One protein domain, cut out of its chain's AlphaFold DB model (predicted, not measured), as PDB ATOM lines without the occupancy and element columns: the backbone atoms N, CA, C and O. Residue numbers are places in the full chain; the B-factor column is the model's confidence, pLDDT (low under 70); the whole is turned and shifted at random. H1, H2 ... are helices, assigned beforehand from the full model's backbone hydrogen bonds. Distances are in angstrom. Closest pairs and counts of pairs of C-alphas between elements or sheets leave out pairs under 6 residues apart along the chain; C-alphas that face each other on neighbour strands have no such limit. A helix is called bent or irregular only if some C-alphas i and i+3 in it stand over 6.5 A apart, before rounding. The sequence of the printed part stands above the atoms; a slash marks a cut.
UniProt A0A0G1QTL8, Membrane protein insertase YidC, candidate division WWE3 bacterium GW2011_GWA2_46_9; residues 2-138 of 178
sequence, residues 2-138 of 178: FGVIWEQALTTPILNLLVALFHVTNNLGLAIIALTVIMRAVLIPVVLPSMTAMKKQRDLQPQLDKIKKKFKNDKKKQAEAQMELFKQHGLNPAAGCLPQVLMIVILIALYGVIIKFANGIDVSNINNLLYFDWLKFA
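This is residues 2 to 138 of the 178 residues of the protein "Membrane protein insertase YidC" of candidate division WWE3 bacterium GW2011_GWA2_46_9 (UniProt A0A0G1QTL8). A long, loosely built rod of helices: the bent helix H2 runs out to a head made by the hairpin of H3 and H4, and H5 and H6 lead back alongside it. At the other end the bent helix H1 packs on H2a with its arm H1b, and H7 lies near H6. The printed part has 137 residues with seven named helices, H1 to H7 in order, and no named strand: all helix. It is only just extended, close to loose, with a radius of gyration of the C-alphas of 21.8 A and spans of 68 by 27 by 22 A.

By hydrogen bonds H1, residues 2 to 25, and H2, residues 28 to 59, were each assigned as one helix, but both are bent: C-alphas 9 and 12 are 6.6 A apart, C-alphas 42 and 45 7.1 A. H1b, residues 12 to 25, touches H2a, residues 28 to 42, opposite ways at a steep tilt of 59 degrees; the closest C-alphas, of Leu 21 and Ala 31, are 5.1 A apart. H3, residues 61 to 70, and H4, residues 75 to 88, form a helical hairpin, closest at the C-alphas of Lys 68 and Gln 78, 6.5 A. H5, residues 93 to 96, touches residues 50 to 54 alone of H2b, residues 45 to 59; the closest C-alphas, of Ser 50 and Ala 95, are 5.6 A apart. H6, residues 98 to 118, is close to H2a but not clearly touching, opposite ways at a shallow tilt of 22 degrees; the closest C-alphas, of Ile 32 and Leu 110, are 7.8 A apart. H7, residues 123 to 127, is near H1b and H6. Every O i to N i+4 pair is within hydrogen-bond range in H1a, residues 2 to 9, H1b, H2a, H3, H4, H6 and H7, and 9 of 11 in H2b; H5 is too short for one.

H1a begins at C-alpha 2 (-0.063, -66.374, 14.308). H2a measures 21.1 A, H2b 22.7 A and H6 30.3 A. H7 ends at C-alpha 127 (-2.956, -65.661, -8.326).

The two C-alphas farthest apart, of Lys 70 and Ala 138, are 68.3 A apart. The printed part has no cut, and its six links are tight. Mean pLDDT of the printed part is 78.8; residues 115 to 126 and 133 to 138 are among those under 70.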
ATOM      1  N   PHE A   2       0.393 -67.781  14.379       64.69
ATOM      2  CA  PHE A   2      -0.063 -66.374  14.308       64.69
ATOM      3  C   PHE A   2       0.057 -65.748  12.901       64.69
ATOM      4  O   PHE A   2      -0.844 -65.044  12.461       64.69
ATOM      5  N   GLY A   3       1.124 -66.075  12.157       67.81
ATOM      6  CA  GLY A   3       1.332 -65.575  10.789       67.81
ATOM      7  C   GLY A   3       0.265 -66.017   9.779       67.81
ATOM      8  O   GLY A   3      -0.167 -65.207   8.974       67.81
ATOM      9  N   VAL A   4      -0.231 -67.257   9.876       70.06
ATOM     10  CA  VAL A   4      -1.216 -67.807   8.921       70.06
ATOM     11  C   VAL A   4      -2.601 -67.193   9.135       70.06
ATOM     12  O   VAL A   4      -3.277 -66.846   8.172       70.06
ATOM     13  N   ILE A   5      -3.005 -66.999  10.396       71.69
ATOM     14  CA  ILE A   5      -4.271 -66.332  10.736       71.69
ATOM     15  C   ILE A   5      -4.219 -64.865  10.299       71.69
ATOM     16  O   ILE A   5      -5.178 -64.362   9.725       71.69
ATOM     17  N   TRP A   6      -3.089 -64.192  10.523       66.81
ATOM     18  CA  TRP A   6      -2.881 -62.813  10.085       66.81
ATOM     19  C   TRP A   6      -2.941 -62.676   8.560       66.81
ATOM     20  O   TRP A   6      -3.616 -61.787   8.039       66.81
ATOM     21  N   GLU A   7      -2.279 -63.579   7.835       67.31
ATOM     22  CA  GLU A   7      -2.313 -63.572   6.377       67.31
ATOM     23  C   GLU A   7      -3.717 -63.816   5.838       67.31
ATOM     24  O   GLU A   7      -4.177 -63.026   5.023       67.31
ATOM     25  N   GLN A   8      -4.432 -64.824   6.337       68.00
ATOM     26  CA  GLN A   8      -5.759 -65.147   5.818       68.00
ATOM     27  C   GLN A   8      -6.849 -64.156   6.244       68.00
ATOM     28  O   GLN A   8      -7.744 -63.869   5.453       68.00
ATOM     29  N   ALA A   9      -6.782 -63.603   7.458       74.50
ATOM     30  CA  ALA A   9      -7.822 -62.712   7.973       74.50
ATOM     31  C   ALA A   9      -7.635 -61.242   7.567       74.50
ATOM     32  O   ALA A   9      -8.623 -60.527   7.420       74.50
ATOM     33  N   LEU A  10      -6.392 -60.770   7.403       68.50
ATOM     34  CA  LEU A  10      -6.100 -59.363   7.100       68.50
ATOM     35  C   LEU A  10      -5.429 -59.192   5.740       68.50
ATOM     36  O   LEU A  10      -5.901 -58.407   4.922       68.50
ATOM     37  N   THR A  11      -4.346 -59.919   5.470       69.00
ATOM     38  CA  THR A  11      -3.547 -59.681   4.260       69.00
ATOM     39  C   THR A  11      -4.293 -60.076   2.987       69.00
ATOM     40  O   THR A  11      -4.299 -59.306   2.030       69.00
ATOM     41  N   THR A  12      -4.960 -61.230   2.966       74.62
ATOM     42  CA  THR A  12      -5.681 -61.735   1.792       74.62
ATOM     43  C   THR A  12      -6.862 -60.858   1.358       74.62
ATOM     44  O   THR A  12      -6.908 -60.491   0.182       74.62
ATOM     45  N   PRO A  13      -7.804 -60.451   2.234       79.81
ATOM     46  CA  PRO A  13      -8.906 -59.583   1.813       79.81
ATOM     47  C   PRO A  13      -8.424 -58.196   1.372       79.81
ATOM     48  O   PRO A  13      -8.952 -57.645   0.405       79.81
ATOM     49  N   ILE A  14      -7.388 -57.651   2.022       76.62
ATOM     50  CA  ILE A  14      -6.775 -56.375   1.622       76.62
ATOM     51  C   ILE A  14      -6.107 -56.504   0.249       76.62
ATOM     52  O   ILE A  14      -6.285 -55.631  -0.596       76.62
ATOM     53  N   LEU A  15      -5.376 -57.595   0.003       76.38
ATOM     54  CA  LEU A  15      -4.742 -57.877  -1.285       76.38
ATOM     55  C   LEU A  15      -5.783 -58.029  -2.399       76.38
ATOM     56  O   LEU A  15      -5.624 -57.462  -3.475       76.38
ATOM     57  N   ASN A  16      -6.870 -58.744  -2.125       80.62
ATOM     58  CA  ASN A  16      -7.962 -58.933  -3.065       80.62
ATOM     59  C   ASN A  16      -8.630 -57.595  -3.427       80.62
ATOM     60  O   ASN A  16      -8.822 -57.283  -4.599       80.62
ATOM     61  N   LEU A  17      -8.912 -56.756  -2.427       80.69
ATOM     62  CA  LEU A  17      -9.460 -55.420  -2.656       80.69
ATOM     63  C   LEU A  17      -8.489 -54.531  -3.450       80.69
ATOM     64  O   LEU A  17      -8.908 -53.807  -4.349       80.69
ATOM     65  N   LEU A  18      -7.191 -54.616  -3.158       77.56
ATOM     66  CA  LEU A  18      -6.162 -53.879  -3.886       77.56
ATOM     67  C   LEU A  18      -6.098 -54.287  -5.365       77.56
ATOM     68  O   LEU A  18      -6.020 -53.417  -6.229       77.56
ATOM     69  N   VAL A  19      -6.155 -55.587  -5.667       77.69
ATOM     70  CA  VAL A  19      -6.126 -56.092  -7.048       77.69
ATOM     71  C   VAL A  19      -7.402 -55.717  -7.809       77.69
ATOM     72  O   VAL A  19      -7.318 -55.322  -8.971       77.69
ATOM     73  N   ALA A  20      -8.566 -55.721  -7.152       81.19
ATOM     74  CA  ALA A  20      -9.804 -55.210  -7.747       81.19
ATOM     75  C   ALA A  20      -9.688 -53.724  -8.126       81.19
ATOM     76  O   ALA A  20     -10.053 -53.331  -9.233       81.19
ATOM     77  N   LEU A  21      -9.136 -52.897  -7.234       80.31
ATOM     78  CA  LEU A  21      -8.906 -51.476  -7.509       80.31
ATOM     79  C   LEU A  21      -7.867 -51.274  -8.615       80.31
ATOM     80  O   LEU A  21      -8.004 -50.363  -9.435       80.31
ATOM     81  N   PHE A  22      -6.849 -52.131  -8.673       76.12
ATOM     82  CA  PHE A  22      -5.848 -52.100  -9.730       76.12
ATOM     83  C   PHE A  22      -6.447 -52.420 -11.107       76.12
ATOM     84  O   PHE A  22      -6.133 -51.711 -12.056       76.12
ATOM     85  N   HIS A  23      -7.371 -53.381 -11.217       75.38
ATOM     86  CA  HIS A  23      -8.078 -53.665 -12.476       75.38
ATOM     87  C   HIS A  23      -8.852 -52.453 -13.024       75.38
ATOM     88  O   HIS A  23      -8.924 -52.261 -14.235       75.38
ATOM     89  N   VAL A  24      -9.410 -51.615 -12.142       78.50
ATOM     90  CA  VAL A  24     -10.153 -50.406 -12.540       78.50
ATOM     91  C   VAL A  24      -9.210 -49.246 -12.886       78.50
ATOM     92  O   VAL A  24      -9.482 -48.470 -13.798       78.50
ATOM     93  N   THR A  25      -8.103 -49.104 -12.153       75.38
ATOM     94  CA  THR A  25      -7.208 -47.932 -12.244       75.38
ATOM     95  C   THR A  25      -5.988 -48.130 -13.143       75.38
ATOM     96  O   THR A  25      -5.365 -47.144 -13.537       75.38
ATOM     97  N   ASN A  26      -5.622 -49.377 -13.461       74.69
ATOM     98  CA  ASN A  26      -4.414 -49.775 -14.198       74.69
ATOM     99  C   ASN A  26      -3.104 -49.137 -13.679       74.69
ATOM    100  O   ASN A  26      -2.118 -49.035 -14.411       74.69
ATOM    101  N   ASN A  27      -3.079 -48.674 -12.425       74.81
ATOM    102  CA  ASN A  27      -1.930 -48.037 -11.790       74.81
ATOM    103  C   ASN A  27      -1.888 -48.431 -10.309       74.81
ATOM    104  O   ASN A  27      -2.830 -48.163  -9.559       74.81
ATOM    105  N   LEU A  28      -0.781 -49.042  -9.872       74.88
ATOM    106  CA  LEU A  28      -0.653 -49.525  -8.493       74.88
ATOM    107  C   LEU A  28      -0.687 -48.389  -7.466       74.88
ATOM    108  O   LEU A  28      -1.283 -48.540  -6.403       74.88
ATOM    109  N   GLY A  29      -0.086 -47.241  -7.777       75.25
ATOM    110  CA  GLY A  29      -0.075 -46.079  -6.892       75.25
ATOM    111  C   GLY A  29      -1.475 -45.535  -6.622       75.25
ATOM    112  O   GLY A  29      -1.836 -45.287  -5.471       75.25
ATOM    113  N   LEU A  30      -2.292 -45.407  -7.671       79.06
ATOM    114  CA  LEU A  30      -3.680 -44.955  -7.544       79.06
ATOM    115  C   LEU A  30      -4.556 -45.983  -6.822       79.06
ATOM    116  O   LEU A  30      -5.363 -45.595  -5.976       79.06
ATOM    117  N   ALA A  31      -4.357 -47.278  -7.082       81.94
ATOM    118  CA  ALA A  31      -5.060 -48.348  -6.376       81.94
ATOM    119  C   ALA A  31      -4.790 -48.318  -4.860       81.94
ATOM    120  O   ALA A  31      -5.718 -48.446  -4.061       81.94
ATOM    121  N   ILE A  32      -3.537 -48.079  -4.452       81.25
ATOM    122  CA  ILE A  32      -3.157 -47.952  -3.037       81.25
ATOM    123  C   ILE A  32      -3.824 -46.730  -2.398       81.25
ATOM    124  O   ILE A  32      -4.395 -46.838  -1.312       81.25
ATOM    125  N   ILE A  33      -3.784 -45.567  -3.058       83.44
ATOM    126  CA  ILE A  33      -4.422 -44.351  -2.532       83.44
ATOM    127  C   ILE A  33      -5.929 -44.584  -2.368       83.44
ATOM    128  O   ILE A  33      -6.467 -44.343  -1.285       83.44
ATOM    129  N   ALA A  34      -6.596 -45.130  -3.387       86.19
ATOM    130  CA  ALA A  34      -8.017 -45.460  -3.332       86.19
ATOM    131  C   ALA A  34      -8.345 -46.418  -2.174       86.19
ATOM    132  O   ALA A  34      -9.269 -46.158  -1.403       86.19
ATOM    133  N   LEU A  35      -7.536 -47.466  -1.978       85.44
ATOM    134  CA  LEU A  35      -7.676 -48.399  -0.859       85.44
ATOM    135  C   LEU A  35      -7.604 -47.677   0.494       85.44
ATOM    136  O   LEU A  35      -8.441 -47.912   1.365       85.44
ATOM    137  N   THR A  36      -6.634 -46.776   0.679       85.81
ATOM    138  CA  THR A  36      -6.506 -46.024   1.939       85.81
ATOM    139  C   THR A  36      -7.690 -45.098   2.201       85.81
ATOM    140  O   THR A  36      -8.118 -44.973   3.348       85.81
ATOM    141  N   VAL A  37      -8.252 -44.475   1.160       87.62
ATOM    142  CA  VAL A  37      -9.443 -43.621   1.276       87.62
ATOM    143  C   VAL A  37     -10.666 -44.451   1.657       87.62
ATOM    144  O   VAL A  37     -11.390 -44.065   2.573       87.62
ATOM    145  N   ILE A  38     -10.859 -45.615   1.030       87.31
ATOM    146  CA  ILE A  38     -11.956 -46.540   1.356       87.31
ATOM    147  C   ILE A  38     -11.839 -47.018   2.805       87.31
ATOM    148  O   ILE A  38     -12.803 -46.930   3.562       87.31
ATOM    149  N   MET A  39     -10.649 -47.452   3.228       84.25
ATOM    150  CA  MET A  39     -10.413 -47.861   4.613       84.25
ATOM    151  C   MET A  39     -10.716 -46.723   5.587       84.25
ATOM    152  O   MET A  39     -11.440 -46.921   6.561       84.25
ATOM    153  N   ARG A  40     -10.231 -45.504   5.303       83.50
ATOM    154  CA  ARG A  40     -10.548 -44.313   6.105       83.50
ATOM    155  C   ARG A  40     -12.046 -44.050   6.178       83.50
ATOM    156  O   ARG A  40     -12.513 -43.741   7.267       83.50
ATOM    157  N   ALA A  41     -12.779 -44.209   5.077       87.75
ATOM    158  CA  ALA A  41     -14.228 -44.041   5.050       87.75
ATOM    159  C   ALA A  41     -14.939 -45.054   5.963       87.75
ATOM    160  O   ALA A  41     -15.791 -44.668   6.761       87.75
ATOM    161  N   VAL A  42     -14.523 -46.325   5.930       86.38
ATOM    162  CA  VAL A  42     -15.049 -47.383   6.816       86.38
ATOM    163  C   VAL A  42     -14.729 -47.109   8.292       86.38
ATOM    164  O   VAL A  42     -15.500 -47.473   9.176       86.38
ATOM    165  N   LEU A  43     -13.621 -46.425   8.579       83.69
ATOM    166  CA  LEU A  43     -13.190 -46.087   9.939       83.69
ATOM    167  C   LEU A  43     -13.839 -44.831  10.512       83.69
ATOM    168  O   LEU A  43     -13.740 -44.626  11.718       83.69
ATOM    169  N   ILE A  44     -14.502 -43.996   9.706       86.62
ATOM    170  CA  ILE A  44     -15.200 -42.790  10.181       86.62
ATOM    171  C   ILE A  44     -16.069 -43.064  11.423       86.62
ATOM    172  O   ILE A  44     -15.870 -42.363  12.419       86.62
ATOM    173  N   PRO A  45     -16.963 -44.077  11.452       85.75
ATOM    174  CA  PRO A  45     -17.772 -44.367  12.641       85.75
ATOM    175  C   PRO A  45     -16.938 -44.689  13.889       85.75
ATOM    176  O   PRO A  45     -17.362 -44.388  15.000       85.75
ATOM    177  N   VAL A  46     -15.739 -45.250  13.722       83.50
ATOM    178  CA  VAL A  46     -14.807 -45.553  14.819       83.50
ATOM    179  C   VAL A  46     -14.014 -44.309  15.236       83.50
ATOM    180  O   VAL A  46     -13.735 -44.110  16.415       83.50
ATOM    181  N   VAL A  47     -13.675 -43.432  14.289       83.69
ATOM    182  CA  VAL A  47     -12.880 -42.221  14.532       83.69
ATOM    183  C   VAL A  47     -13.696 -41.132  15.236       83.69
ATOM    184  O   VAL A  47     -13.161 -40.455  16.111       83.69
ATOM    185  N   LEU A  48     -14.983 -40.964  14.919       84.94
ATOM    186  CA  LEU A  48     -15.856 -39.954  15.544       84.94
ATOM    187  C   LEU A  48     -15.867 -39.989  17.094       84.94
ATOM    188  O   LEU A  48     -15.636 -38.941  17.718       84.94
ATOM    189  N   PRO A  49     -16.075 -41.143  17.761       85.06
ATOM    190  CA  PRO A  49     -15.999 -41.213  19.220       85.06
ATOM    191  C   PRO A  49     -14.570 -40.991  19.740       85.06
ATOM    192  O   PRO A  49     -14.395 -40.292  20.742       85.06
ATOM    193  N   SER A  50     -13.540 -41.491  19.042       83.75
ATOM    194  CA  SER A  50     -12.132 -41.242  19.392       83.75
ATOM    195  C   SER A  50     -11.785 -39.749  19.374       83.75
ATOM    196  O   SER A  50     -11.114 -39.263  20.284       83.75
ATOM    197  N   MET A  51     -12.296 -38.987  18.403       84.06
ATOM    198  CA  MET A  51     -12.106 -37.531  18.319       84.06
ATOM    199  C   MET A  51     -12.732 -36.799  19.513       84.06
ATOM    200  O   MET A  51     -12.127 -35.885  20.080       84.06
ATOM    201  N   THR A  52     -13.920 -37.229  19.943       85.94
ATOM    202  CA  THR A  52     -14.599 -36.658  21.116       85.94
ATOM    203  C   THR A  52     -13.830 -36.951  22.407       85.94
ATOM    204  O   THR A  52     -13.676 -36.065  23.251       85.94
ATOM    205  N   ALA A  53     -13.294 -38.168  22.551       85.06
ATOM    206  CA  ALA A  53     -12.446 -38.539  23.682       85.06
ATOM    207  C   ALA A  53     -11.157 -37.698  23.734       85.06
ATOM    208  O   ALA A  53     -10.788 -37.213  24.804       85.06
ATOM    209  N   MET A  54     -10.522 -37.441  22.584       84.06
ATOM    210  CA  MET A  54      -9.337 -36.580  22.504       84.06
ATOM    211  C   MET A  54      -9.632 -35.131  22.902       84.06
ATOM    212  O   MET A  54      -8.828 -34.517  23.602       84.06
ATOM    213  N   LYS A  55     -10.791 -34.580  22.509       87.81
ATOM    214  CA  LYS A  55     -11.198 -33.227  22.921       87.81
ATOM    215  C   LYS A  55     -11.337 -33.129  24.442       87.81
ATOM    216  O   LYS A  55     -10.693 -32.284  25.053       87.81
ATOM    217  N   LYS A  56     -12.071 -34.059  25.056       86.62
ATOM    218  CA  LYS A  56     -12.229 -34.124  26.518       86.62
ATOM    219  C   LYS A  56     -10.889 -34.309  27.242       86.62
ATOM    220  O   LYS A  56     -10.661 -33.710  28.286       86.62
ATOM    221  N   GLN A  57      -9.972 -35.100  26.685       86.56
ATOM    222  CA  GLN A  57      -8.626 -35.255  27.242       86.56
ATOM    223  C   GLN A  57      -7.811 -33.953  27.161       86.56
ATOM    224  O   GLN A  57      -7.048 -33.649  28.081       86.56
ATOM    225  N   ARG A  58      -7.985 -33.170  26.089       87.75
ATOM    226  CA  ARG A  58      -7.357 -31.851  25.932       87.75
ATOM    227  C   ARG A  58      -7.871 -30.864  26.981       87.75
ATOM    228  O   ARG A  58      -7.062 -30.164  27.582       87.75
ATOM    229  N   ASP A  59      -9.168 -30.893  27.270       89.19
ATOM    230  CA  ASP A  59      -9.791 -30.062  28.309       89.19
ATOM    231  C   ASP A  59      -9.299 -30.425  29.729       89.19
ATOM    232  O   ASP A  59      -9.262 -29.575  30.620       89.19
ATOM    233  N   LEU A  60      -8.850 -31.669  29.944       89.00
ATOM    234  CA  LEU A  60      -8.265 -32.129  31.212       89.00
ATOM    235  C   LEU A  60      -6.771 -31.824  31.381       89.00
ATOM    236  O   LEU A  60      -6.258 -31.977  32.493       89.00
ATOM    237  N   GLN A  61      -6.060 -31.367  30.343       88.75
ATOM    238  CA  GLN A  61      -4.643 -30.981  30.453       88.75
ATOM    239  C   GLN A  61      -4.321 -30.056  31.644       88.75
ATOM    240  O   GLN A  61      -3.391 -30.375  32.386       88.75
ATOM    241  N   PRO A  62      -5.082 -28.979  31.929       91.75
ATOM    242  CA  PRO A  62      -4.789 -28.126  33.081       91.75
ATOM    243  C   PRO A  62      -4.907 -28.857  34.428       91.75
ATOM    244  O   PRO A  62      -4.172 -28.550  35.368       91.75
ATOM    245  N   GLN A  63      -5.815 -29.831  34.552       89.44
ATOM    246  CA  GLN A  63      -5.957 -30.635  35.772       89.44
ATOM    247  C   GLN A  63      -4.827 -31.663  35.892       89.44
ATOM    248  O   GLN A  63      -4.255 -31.834  36.971       89.44
ATOM    249  N   LEU A  64      -4.436 -32.270  34.769       88.75
ATOM    250  CA  LEU A  64      -3.259 -33.132  34.667       88.75
ATOM    251  C   LEU A  64      -1.988 -32.394  35.104       88.75
ATOM    252  O   LEU A  64      -1.182 -32.953  35.848       88.75
ATOM    253  N   ASP A  65      -1.826 -31.126  34.730       91.50
ATOM    254  CA  ASP A  65      -0.669 -30.324  35.129       91.50
ATOM    255  C   ASP A  65      -0.673 -29.970  36.621       91.50
ATOM    256  O   ASP A  65       0.386 -29.941  37.253       91.50
ATOM    257  N   LYS A  66      -1.851 -29.776  37.233       92.12
ATOM    258  CA  LYS A  66      -1.972 -29.627  38.697       92.12
ATOM    259  C   LYS A  66      -1.540 -30.901  39.426       92.12
ATOM    260  O   LYS A  66      -0.789 -30.810  40.397       92.12
ATOM    261  N   ILE A  67      -1.951 -32.077  38.944       88.50
ATOM    262  CA  ILE A  67      -1.521 -33.377  39.493       88.50
ATOM    263  C   ILE A  67      -0.008 -33.545  39.319       88.50
ATOM    264  O   ILE A  67       0.687 -33.907  40.269       88.50
ATOM    265  N   LYS A  68       0.528 -33.203  38.140       87.56
ATOM    266  CA  LYS A  68       1.972 -33.260  37.880       87.56
ATOM    267  C   LYS A  68       2.773 -32.363  38.818       87.56
ATOM    268  O   LYS A  68       3.824 -32.786  39.287       87.56
ATOM    269  N   LYS A  69       2.277 -31.156  39.116       90.38
ATOM    270  CA  LYS A  69       2.900 -30.226  40.072       90.38
ATOM    271  C   LYS A  69       2.814 -30.724  41.518       90.38
ATOM    272  O   LYS A  69       3.804 -30.601  42.231       90.38
ATOM    273  N   LYS A  70       1.679 -31.301  41.938       89.31
ATOM    274  CA  LYS A  70       1.496 -31.853  43.295       89.31
ATOM    275  C   LYS A  70       2.371 -33.082  43.566       89.31
ATOM    276  O   LYS A  70       2.909 -33.201  44.658       89.31
ATOM    277  N   PHE A  71       2.543 -33.963  42.581       88.50
ATOM    278  CA  PHE A  71       3.249 -35.242  42.739       88.50
ATOM    279  C   PHE A  71       4.546 -35.320  41.917       88.50
ATOM    280  O   PHE A  71       4.854 -36.359  41.337       88.50
ATOM    281  N   LYS A  72       5.327 -34.230  41.848       84.38
ATOM    282  CA  LYS A  72       6.587 -34.186  41.071       84.38
ATOM    283  C   LYS A  72       7.593 -35.275  41.463       84.38
ATOM    284  O   LYS A  72       8.267 -35.811  40.589       84.38
ATOM    285  N   ASN A  73       7.675 -35.593  42.754       86.75
ATOM    286  CA  ASN A  73       8.678 -36.513  43.298       86.75
ATOM    287  C   ASN A  73       8.202 -37.972  43.354       86.75
ATOM    288  O   ASN A  73       8.996 -38.852  43.663       86.75
ATOM    289  N   ASP A  74       6.927 -38.241  43.060       90.06
ATOM    290  CA  ASP A  74       6.296 -39.532  43.351       90.06
ATOM    291  C   ASP A  74       5.535 -40.038  42.109       90.06
ATOM    292  O   ASP A  74       4.316 -39.896  41.977       90.06
ATOM    293  N   LYS A  75       6.282 -40.595  41.140       87.19
ATOM    294  CA  LYS A  75       5.755 -41.019  39.823       87.19
ATOM    295  C   LYS A  75       4.632 -42.055  39.929       87.19
ATOM    296  O   LYS A  75       3.735 -42.063  39.090       87.19
ATOM    297  N   LYS A  76       4.664 -42.911  40.957       91.06
ATOM    298  CA  LYS A  76       3.637 -43.937  41.178       91.06
ATOM    299  C   LYS A  76       2.295 -43.303  41.555       91.06
ATOM    300  O   LYS A  76       1.308 -43.516  40.859       91.06
ATOM    301  N   LYS A  77       2.288 -42.426  42.567       90.50
ATOM    302  CA  LYS A  77       1.085 -41.671  42.964       90.50
ATOM    303  C   LYS A  77       0.592 -40.741  41.862       90.50
ATOM    304  O   LYS A  77      -0.608 -40.531  41.719       90.50
ATOM    305  N   GLN A  78       1.508 -40.195  41.062       91.12
ATOM    306  CA  GLN A  78       1.151 -39.408  39.888       91.12
ATOM    307  C   GLN A  78       0.363 -40.244  38.867       91.12
ATOM    308  O   GLN A  78      -0.672 -39.778  38.402       91.12
ATOM    309  N   ALA A  79       0.812 -41.458  38.532       88.81
ATOM    310  CA  ALA A  79       0.105 -42.333  37.594       88.81
ATOM    311  C   ALA A  79      -1.278 -42.757  38.125       88.81
ATOM    312  O   ALA A  79      -2.262 -42.688  37.390       88.81
ATOM    313  N   GLU A  80      -1.369 -43.109  39.409       91.50
ATOM    314  CA  GLU A  80      -2.631 -43.477  40.071       91.50
ATOM    315  C   GLU A  80      -3.639 -42.314  40.054       91.50
ATOM    316  O   GLU A  80      -4.763 -42.477  39.583       91.50
ATOM    317  N   ALA A  81      -3.223 -41.108  40.456       89.75
ATOM    318  CA  ALA A  81      -4.086 -39.925  40.449       89.75
ATOM    319  C   ALA A  81      -4.534 -39.515  39.034       89.75
ATOM    320  O   ALA A  81      -5.644 -39.012  38.852       89.75
ATOM    321  N   GLN A  82      -3.691 -39.726  38.018       89.75
ATOM    322  CA  GLN A  82      -4.069 -39.505  36.620       89.75
ATOM    323  C   GLN A  82      -5.127 -40.513  36.154       89.75
ATOM    324  O   GLN A  82      -6.087 -40.121  35.489       89.75
ATOM    325  N   MET A  83      -4.988 -41.790  36.523       89.25
ATOM    326  CA  MET A  83      -5.979 -42.822  36.203       89.25
ATOM    327  C   MET A  83      -7.316 -42.579  36.908       89.25
ATOM    328  O   MET A  83      -8.363 -42.708  36.273       89.25
ATOM    329  N   GLU A  84      -7.292 -42.170  38.178       90.06
ATOM    330  CA  GLU A  84      -8.486 -41.787  38.943       90.06
ATOM    331  C   GLU A  84      -9.239 -40.641  38.247       90.06
ATOM    332  O   GLU A  84     -10.447 -40.723  38.023       90.06
ATOM    333  N   LEU A  85      -8.511 -39.603  37.811       89.25
ATOM    334  CA  LEU A  85      -9.073 -38.462  37.088       89.25
ATOM    335  C   LEU A  85      -9.749 -38.891  35.776       89.25
ATOM    336  O   LEU A  85     -10.856 -38.439  35.474       89.25
ATOM    337  N   PHE A  86      -9.100 -39.766  34.997       88.19
ATOM    338  CA  PHE A  86      -9.672 -40.283  33.750       88.19
ATOM    339  C   PHE A  86     -10.923 -41.127  33.997       88.19
ATOM    340  O   PHE A  86     -11.893 -40.999  33.249       88.19
ATOM    341  N   LYS A  87     -10.941 -41.925  35.072       86.44
ATOM    342  CA  LYS A  87     -12.095 -42.741  35.464       86.44
ATOM    343  C   LYS A  87     -13.286 -41.879  35.889       86.44
ATOM    344  O   LYS A  87     -14.397 -42.142  35.441       86.44
ATOM    345  N   GLN A  88     -13.054 -40.816  36.665       87.88
ATOM    346  CA  GLN A  88     -14.098 -39.859  37.065       87.88
ATOM    347  C   GLN A  88     -14.749 -39.154  35.867       87.88
ATOM    348  O   GLN A  88     -15.946 -38.888  35.883       87.88
ATOM    349  N   HIS A  89     -13.979 -38.890  34.807       85.31
ATOM    350  CA  HIS A  89     -14.479 -38.247  33.588       85.31
ATOM    351  C   HIS A  89     -14.935 -39.248  32.508       85.31
ATOM    352  O   HIS A  89     -15.304 -38.832  31.407       85.31
ATOM    353  N   GLY A  90     -14.916 -40.556  32.802       81.69
ATOM    354  CA  GLY A  90     -15.350 -41.614  31.884       81.69
ATOM    355  C   GLY A  90     -14.519 -41.707  30.600       81.69
ATOM    356  O   GLY A  90     -15.053 -42.039  29.542       81.69
ATOM    357  N   LEU A  91     -13.228 -41.366  30.658       79.69
ATOM    358  CA  LEU A  91     -12.341 -41.349  29.493       79.69
ATOM    359  C   LEU A  91     -11.472 -42.600  29.435       79.69
ATOM    360  O   LEU A  91     -10.801 -42.947  30.404       79.69
ATOM    361  N   ASN A  92     -11.424 -43.232  28.260       78.25
ATOM    362  CA  ASN A  92     -10.510 -44.335  27.995       78.25
ATOM    363  C   ASN A  92      -9.253 -43.820  27.259       78.25
ATOM    364  O   ASN A  92      -9.352 -43.491  26.072       78.25
ATOM    365  N   PRO A  93      -8.070 -43.761  27.901       71.19
ATOM    366  CA  PRO A  93      -6.848 -43.242  27.277       71.19
ATOM    367  C   PRO A  93      -6.392 -44.068  26.061       71.19
ATOM    368  O   PRO A  93      -5.718 -43.540  25.180       71.19
ATOM    369  N   ALA A  94      -6.803 -45.337  25.964       71.56
ATOM    370  CA  ALA A  94      -6.487 -46.209  24.833       71.56
ATOM    371  C   ALA A  94      -7.286 -45.886  23.553       71.56
ATOM    372  O   ALA A  94      -6.867 -46.247  22.456       71.56
ATOM    373  N   ALA A  95      -8.414 -45.173  23.653       69.88
ATOM    374  CA  ALA A  95      -9.254 -44.869  22.490       69.88
ATOM    375  C   ALA A  95      -8.610 -43.856  21.518       69.88
ATOM    376  O   ALA A  95      -9.032 -43.758  20.363       69.88
ATOM    377  N   GLY A  96      -7.593 -43.111  21.967       71.19
ATOM    378  CA  GLY A  96      -6.919 -42.081  21.169       71.19
ATOM    379  C   GLY A  96      -5.872 -42.615  20.184       71.19
ATOM    380  O   GLY A  96      -5.672 -42.014  19.133       71.19
ATOM    381  N   CYS A  97      -5.217 -43.745  20.472       79.81
ATOM    382  CA  CYS A  97      -4.166 -44.297  19.604       79.81
ATOM    383  C   CYS A  97      -4.683 -45.303  18.564       79.81
ATOM    384  O   CYS A  97      -3.945 -45.660  17.645       79.81
ATOM    385  N   LEU A  98      -5.947 -45.725  18.672       79.81
ATOM    386  CA  LEU A  98      -6.559 -46.721  17.791       79.81
ATOM    387  C   LEU A  98      -6.443 -46.374  16.288       79.81
ATOM    388  O   LEU A  98      -6.033 -47.247  15.520       79.81
ATOM    389  N   PRO A  99      -6.686 -45.120  15.842       79.62
ATOM    390  CA  PRO A  99      -6.530 -44.763  14.430       79.62
ATOM    391  C   PRO A  99      -5.069 -44.823  13.956       79.62
ATOM    392  O   PRO A  99      -4.792 -45.177  12.811       79.62
ATOM    393  N   GLN A 100      -4.126 -44.507  14.848       81.94
ATOM    394  CA  GLN A 100      -2.700 -44.475  14.535       81.94
ATOM    395  C   GLN A 100      -2.126 -45.883  14.384       81.94
ATOM    396  O   GLN A 100      -1.374 -46.149  13.447       81.94
ATOM    397  N   VAL A 101      -2.510 -46.798  15.278       84.19
ATOM    398  CA  VAL A 101      -2.113 -48.209  15.193       84.19
ATOM    399  C   VAL A 101      -2.584 -48.802  13.871       84.19
ATOM    400  O   VAL A 101      -1.807 -49.454  13.177       84.19
ATOM    401  N   LEU A 102      -3.821 -48.513  13.472       80.81
ATOM    402  CA  LEU A 102      -4.347 -49.018  12.214       80.81
ATOM    403  C   LEU A 102      -3.589 -48.475  10.993       80.81
ATOM    404  O   LEU A 102      -3.295 -49.230  10.069       80.81
ATOM    405  N   MET A 103      -3.222 -47.190  10.995       77.50
ATOM    406  CA  MET A 103      -2.427 -46.601   9.912       77.50
ATOM    407  C   MET A 103      -1.064 -47.299   9.770       77.50
ATOM    408  O   MET A 103      -0.628 -47.587   8.657       77.50
ATOM    409  N   ILE A 104      -0.415 -47.625  10.894       86.50
ATOM    410  CA  ILE A 104       0.852 -48.372  10.908       86.50
ATOM    411  C   ILE A 104       0.655 -49.787  10.348       86.50
ATOM    412  O   ILE A 104       1.451 -50.236   9.526       86.50
ATOM    413  N   VAL A 105      -0.420 -50.474  10.739       80.00
ATOM    414  CA  VAL A 105      -0.748 -51.820  10.241       80.00
ATOM    415  C   VAL A 105      -0.956 -51.817   8.723       80.00
ATOM    416  O   VAL A 105      -0.391 -52.658   8.024       80.00
ATOM    417  N   ILE A 106      -1.703 -50.842   8.201       80.75
ATOM    418  CA  ILE A 106      -1.934 -50.683   6.759       80.75
ATOM    419  C   ILE A 106      -0.613 -50.431   6.020       80.75
ATOM    420  O   ILE A 106      -0.382 -51.010   4.962       80.75
ATOM    421  N   LEU A 107       0.284 -49.618   6.585       79.44
ATOM    422  CA  LEU A 107       1.583 -49.328   5.979       79.44
ATOM    423  C   LEU A 107       2.483 -50.571   5.899       79.44
ATOM    424  O   LEU A 107       3.126 -50.791   4.874       79.44
ATOM    425  N   ILE A 108       2.496 -51.412   6.937       77.44
ATOM    426  CA  ILE A 108       3.244 -52.680   6.934       77.44
ATOM    427  C   ILE A 108       2.684 -53.638   5.875       77.44
ATOM    428  O   ILE A 108       3.452 -54.258   5.138       77.44
ATOM    429  N   ALA A 109       1.355 -53.727   5.756       71.31
ATOM    430  CA  ALA A 109       0.706 -54.543   4.733       71.31
ATOM    431  C   ALA A 109       1.072 -54.066   3.317       71.31
ATOM    432  O   ALA A 109       1.484 -54.868   2.479       71.31
ATOM    433  N   LEU A 110       1.005 -52.754   3.070       69.56
ATOM    434  CA  LEU A 110       1.388 -52.149   1.791       69.56
ATOM    435  C   LEU A 110       2.862 -52.381   1.457       69.56
ATOM    436  O   LEU A 110       3.182 -52.739   0.327       69.56
ATOM    437  N   TYR A 111       3.757 -52.237   2.432       75.06
ATOM    438  CA  TYR A 111       5.178 -52.520   2.249       75.06
ATOM    439  C   TYR A 111       5.418 -53.980   1.837       75.06
ATOM    440  O   TYR A 111       6.166 -54.241   0.895       75.06
ATOM    441  N   GLY A 112       4.723 -54.931   2.472       68.69
ATOM    442  CA  GLY A 112       4.781 -56.345   2.097       68.69
ATOM    443  C   GLY A 112       4.322 -56.601   0.660       68.69
ATOM    444  O   GLY A 112       4.945 -57.384  -0.055       68.69
ATOM    445  N   VAL A 113       3.273 -55.912   0.208       67.12
ATOM    446  CA  VAL A 113       2.777 -56.011  -1.171       67.12
ATOM    447  C   VAL A 113       3.766 -55.406  -2.169       67.12
ATOM    448  O   VAL A 113       4.104 -56.054  -3.158       67.12
ATOM    449  N   ILE A 114       4.289 -54.209  -1.892       70.31
ATOM    450  CA  ILE A 114       5.274 -53.541  -2.754       70.31
ATOM    451  C   ILE A 114       6.531 -54.397  -2.891       70.31
ATOM    452  O   ILE A 114       7.019 -54.556  -4.001       70.31
ATOM    453  N   ILE A 115       7.029 -55.006  -1.810       68.19
ATOM    454  CA  ILE A 115       8.184 -55.911  -1.881       68.19
ATOM    455  C   ILE A 115       7.886 -57.147  -2.734       68.19
ATOM    456  O   ILE A 115       8.760 -57.588  -3.477       68.19
ATOM    457  N   LYS A 116       6.676 -57.718  -2.644       66.25
ATOM    458  CA  LYS A 116       6.289 -58.882  -3.460       66.25
ATOM    459  C   LYS A 116       6.280 -58.535  -4.954       66.25
ATOM    460  O   LYS A 116       6.832 -59.295  -5.743       66.25
ATOM    461  N   PHE A 117       5.731 -57.374  -5.319       64.75
ATOM    462  CA  PHE A 117       5.750 -56.878  -6.699       64.75
ATOM    463  C   PHE A 117       7.148 -56.482  -7.162       64.75
ATOM    464  O   PHE A 117       7.545 -56.821  -8.272       64.75
ATOM    465  N   ALA A 118       7.909 -55.806  -6.301       63.91
ATOM    466  CA  ALA A 118       9.278 -55.428  -6.582       63.91
ATOM    467  C   ALA A 118      10.089 -56.689  -6.885       63.91
ATOM    468  O   ALA A 118      10.638 -56.793  -7.972       63.91
ATOM    469  N   ASN A 119      10.149 -57.673  -5.977       60.03
ATOM    470  CA  ASN A 119      11.056 -58.832  -6.070       60.03
ATOM    471  C   ASN A 119      10.830 -59.745  -7.291       60.03
ATOM    472  O   ASN A 119      11.532 -60.748  -7.434       60.03
ATOM    473  N   GLY A 120       9.899 -59.389  -8.181       55.84
ATOM    474  CA  GLY A 120       9.566 -60.149  -9.374       55.84
ATOM    475  C   GLY A 120       9.000 -61.504  -8.994       55.84
ATOM    476  O   GLY A 120       9.304 -62.490  -9.656       55.84
ATOM    477  N   ILE A 121       8.266 -61.565  -7.876       53.75
ATOM    478  CA  ILE A 121       7.581 -62.786  -7.475       53.75
ATOM    479  C   ILE A 121       6.553 -63.082  -8.558       53.75
ATOM    480  O   ILE A 121       5.712 -62.233  -8.859       53.75
ATOM    481  N   ASP A 122       6.659 -64.282  -9.127       57.41
ATOM    482  CA  ASP A 122       5.800 -64.773 -10.189       57.41
ATOM    483  C   ASP A 122       4.337 -64.475  -9.876       57.41
ATOM    484  O   ASP A 122       3.817 -64.810  -8.807       57.41
ATOM    485  N   VAL A 123       3.671 -63.861 -10.847       61.62
ATOM    486  CA  VAL A 123       2.239 -63.558 -10.856       61.62
ATOM    487  C   VAL A 123       1.400 -64.772 -10.424       61.62
ATOM    488  O   VAL A 123       0.372 -64.629  -9.769       61.62
ATOM    489  N   SER A 124       1.911 -65.975 -10.679       62.09
ATOM    490  CA  SER A 124       1.421 -67.274 -10.218       62.09
ATOM    491  C   SER A 124       1.195 -67.361  -8.702       62.09
ATOM    492  O   SER A 124       0.151 -67.839  -8.262       62.09
ATOM    493  N   ASN A 125       2.123 -66.867  -7.877       67.38
ATOM    494  CA  ASN A 125       1.982 -66.904  -6.418       67.38
ATOM    495  C   ASN A 125       0.938 -65.901  -5.918       67.38
ATOM    496  O   ASN A 125       0.256 -66.174  -4.934       67.38
ATOM    497  N   ILE A 126       0.786 -64.765  -6.605       67.62
ATOM    498  CA  ILE A 126      -0.263 -63.780  -6.311       67.62
ATOM    499  C   ILE A 126      -1.630 -64.353  -6.701       67.62
ATOM    500  O   ILE A 126      -2.562 -64.282  -5.908       67.62
ATOM    501  N   ASN A 127      -1.732 -65.009  -7.859       71.19
ATOM    502  CA  ASN A 127      -2.956 -65.661  -8.326       71.19
ATOM    503  C   ASN A 127      -3.460 -66.754  -7.370       71.19
ATOM    504  O   ASN A 127      -4.669 -66.921  -7.235       71.19
ATOM    505  N   ASN A 128      -2.560 -67.455  -6.674       70.88
ATOM    506  CA  ASN A 128      -2.917 -68.453  -5.656       70.88
ATOM    507  C   ASN A 128      -3.410 -67.841  -4.332       70.88
ATOM    508  O   ASN A 128      -4.042 -68.528  -3.535       70.88
ATOM    509  N   LEU A 129      -3.120 -66.561  -4.083       71.38
ATOM    510  CA  LEU A 129      -3.590 -65.820  -2.908       71.38
ATOM    511  C   LEU A 129      -4.930 -65.114  -3.165       71.38
ATOM    512  O   LEU A 129      -5.561 -64.653  -2.220       71.38
ATOM    513  N   LEU A 130      -5.371 -65.002  -4.420       72.69
ATOM    514  CA  LEU A 130      -6.609 -64.319  -4.785       72.69
ATOM    515  C   LEU A 130      -7.795 -65.285  -4.734       72.69
ATOM    516  O   LEU A 130      -7.762 -66.359  -5.330       72.69
ATOM    517  N   TYR A 131      -8.863 -64.883  -4.041       69.81
ATOM    518  CA  TYR A 131     -10.071 -65.705  -3.906       69.81
ATOM    519  C   TYR A 131     -10.900 -65.772  -5.190       69.81
ATOM    520  O   TYR A 131     -11.599 -66.756  -5.412       69.81
ATOM    521  N   PHE A 132     -10.850 -64.729  -6.022       72.88
ATOM    522  CA  PHE A 132     -11.683 -64.624  -7.214       72.88
ATOM    523  C   PHE A 132     -10.886 -64.892  -8.489       72.88
ATOM    524  O   PHE A 132      -9.864 -64.252  -8.740       72.88
ATOM    525  N   ASP A 133     -11.407 -65.775  -9.339       67.25
ATOM    526  CA  ASP A 133     -10.776 -66.133 -10.613       67.25
ATOM    527  C   ASP A 133     -10.670 -64.953 -11.591       67.25
ATOM    528  O   ASP A 133      -9.688 -64.857 -12.321       67.25
ATOM    529  N   TRP A 134     -11.612 -64.003 -11.556       67.25
ATOM    530  CA  TRP A 134     -11.582 -62.794 -12.397       67.25
ATOM    531  C   TRP A 134     -10.548 -61.744 -11.949       67.25
ATOM    532  O   TRP A 134     -10.287 -60.791 -12.677       67.25
ATOM    533  N   LEU A 135      -9.955 -61.906 -10.759       67.75
ATOM    534  CA  LEU A 135      -8.873 -61.048 -10.259       67.75
ATOM    535  C   LEU A 135      -7.481 -61.571 -10.621       67.75
ATOM    536  O   LEU A 135      -6.502 -60.856 -10.414       67.75
ATOM    537  N   LYS A 136      -7.377 -62.805 -11.124       67.06
ATOM    538  CA  LYS A 136      -6.095 -63.413 -11.474       67.06
ATOM    539  C   LYS A 136      -5.500 -62.705 -12.690       67.06
ATOM    540  O   LYS A 136      -6.172 -62.458 -13.686       67.06
ATOM    541  N   PHE A 137      -4.217 -62.395 -12.612       65.12
ATOM    542  CA  PHE A 137      -3.475 -61.755 -13.688       65.12
ATOM    543  C   PHE A 137      -2.994 -62.807 -14.695       65.12
ATOM    544  O   PHE A 137      -2.435 -63.832 -14.299       65.12
ATOM    545  N   ALA A 138      -3.174 -62.549 -15.994       59.28
ATOM    546  CA  ALA A 138      -2.743 -63.453 -17.065       59.28
ATOM    547  C   ALA A 138      -1.241 -63.334 -17.411       59.28
ATOM    548  O   ALA A 138      -0.645 -64.311 -17.855       59.28
TER     549      ALA A 138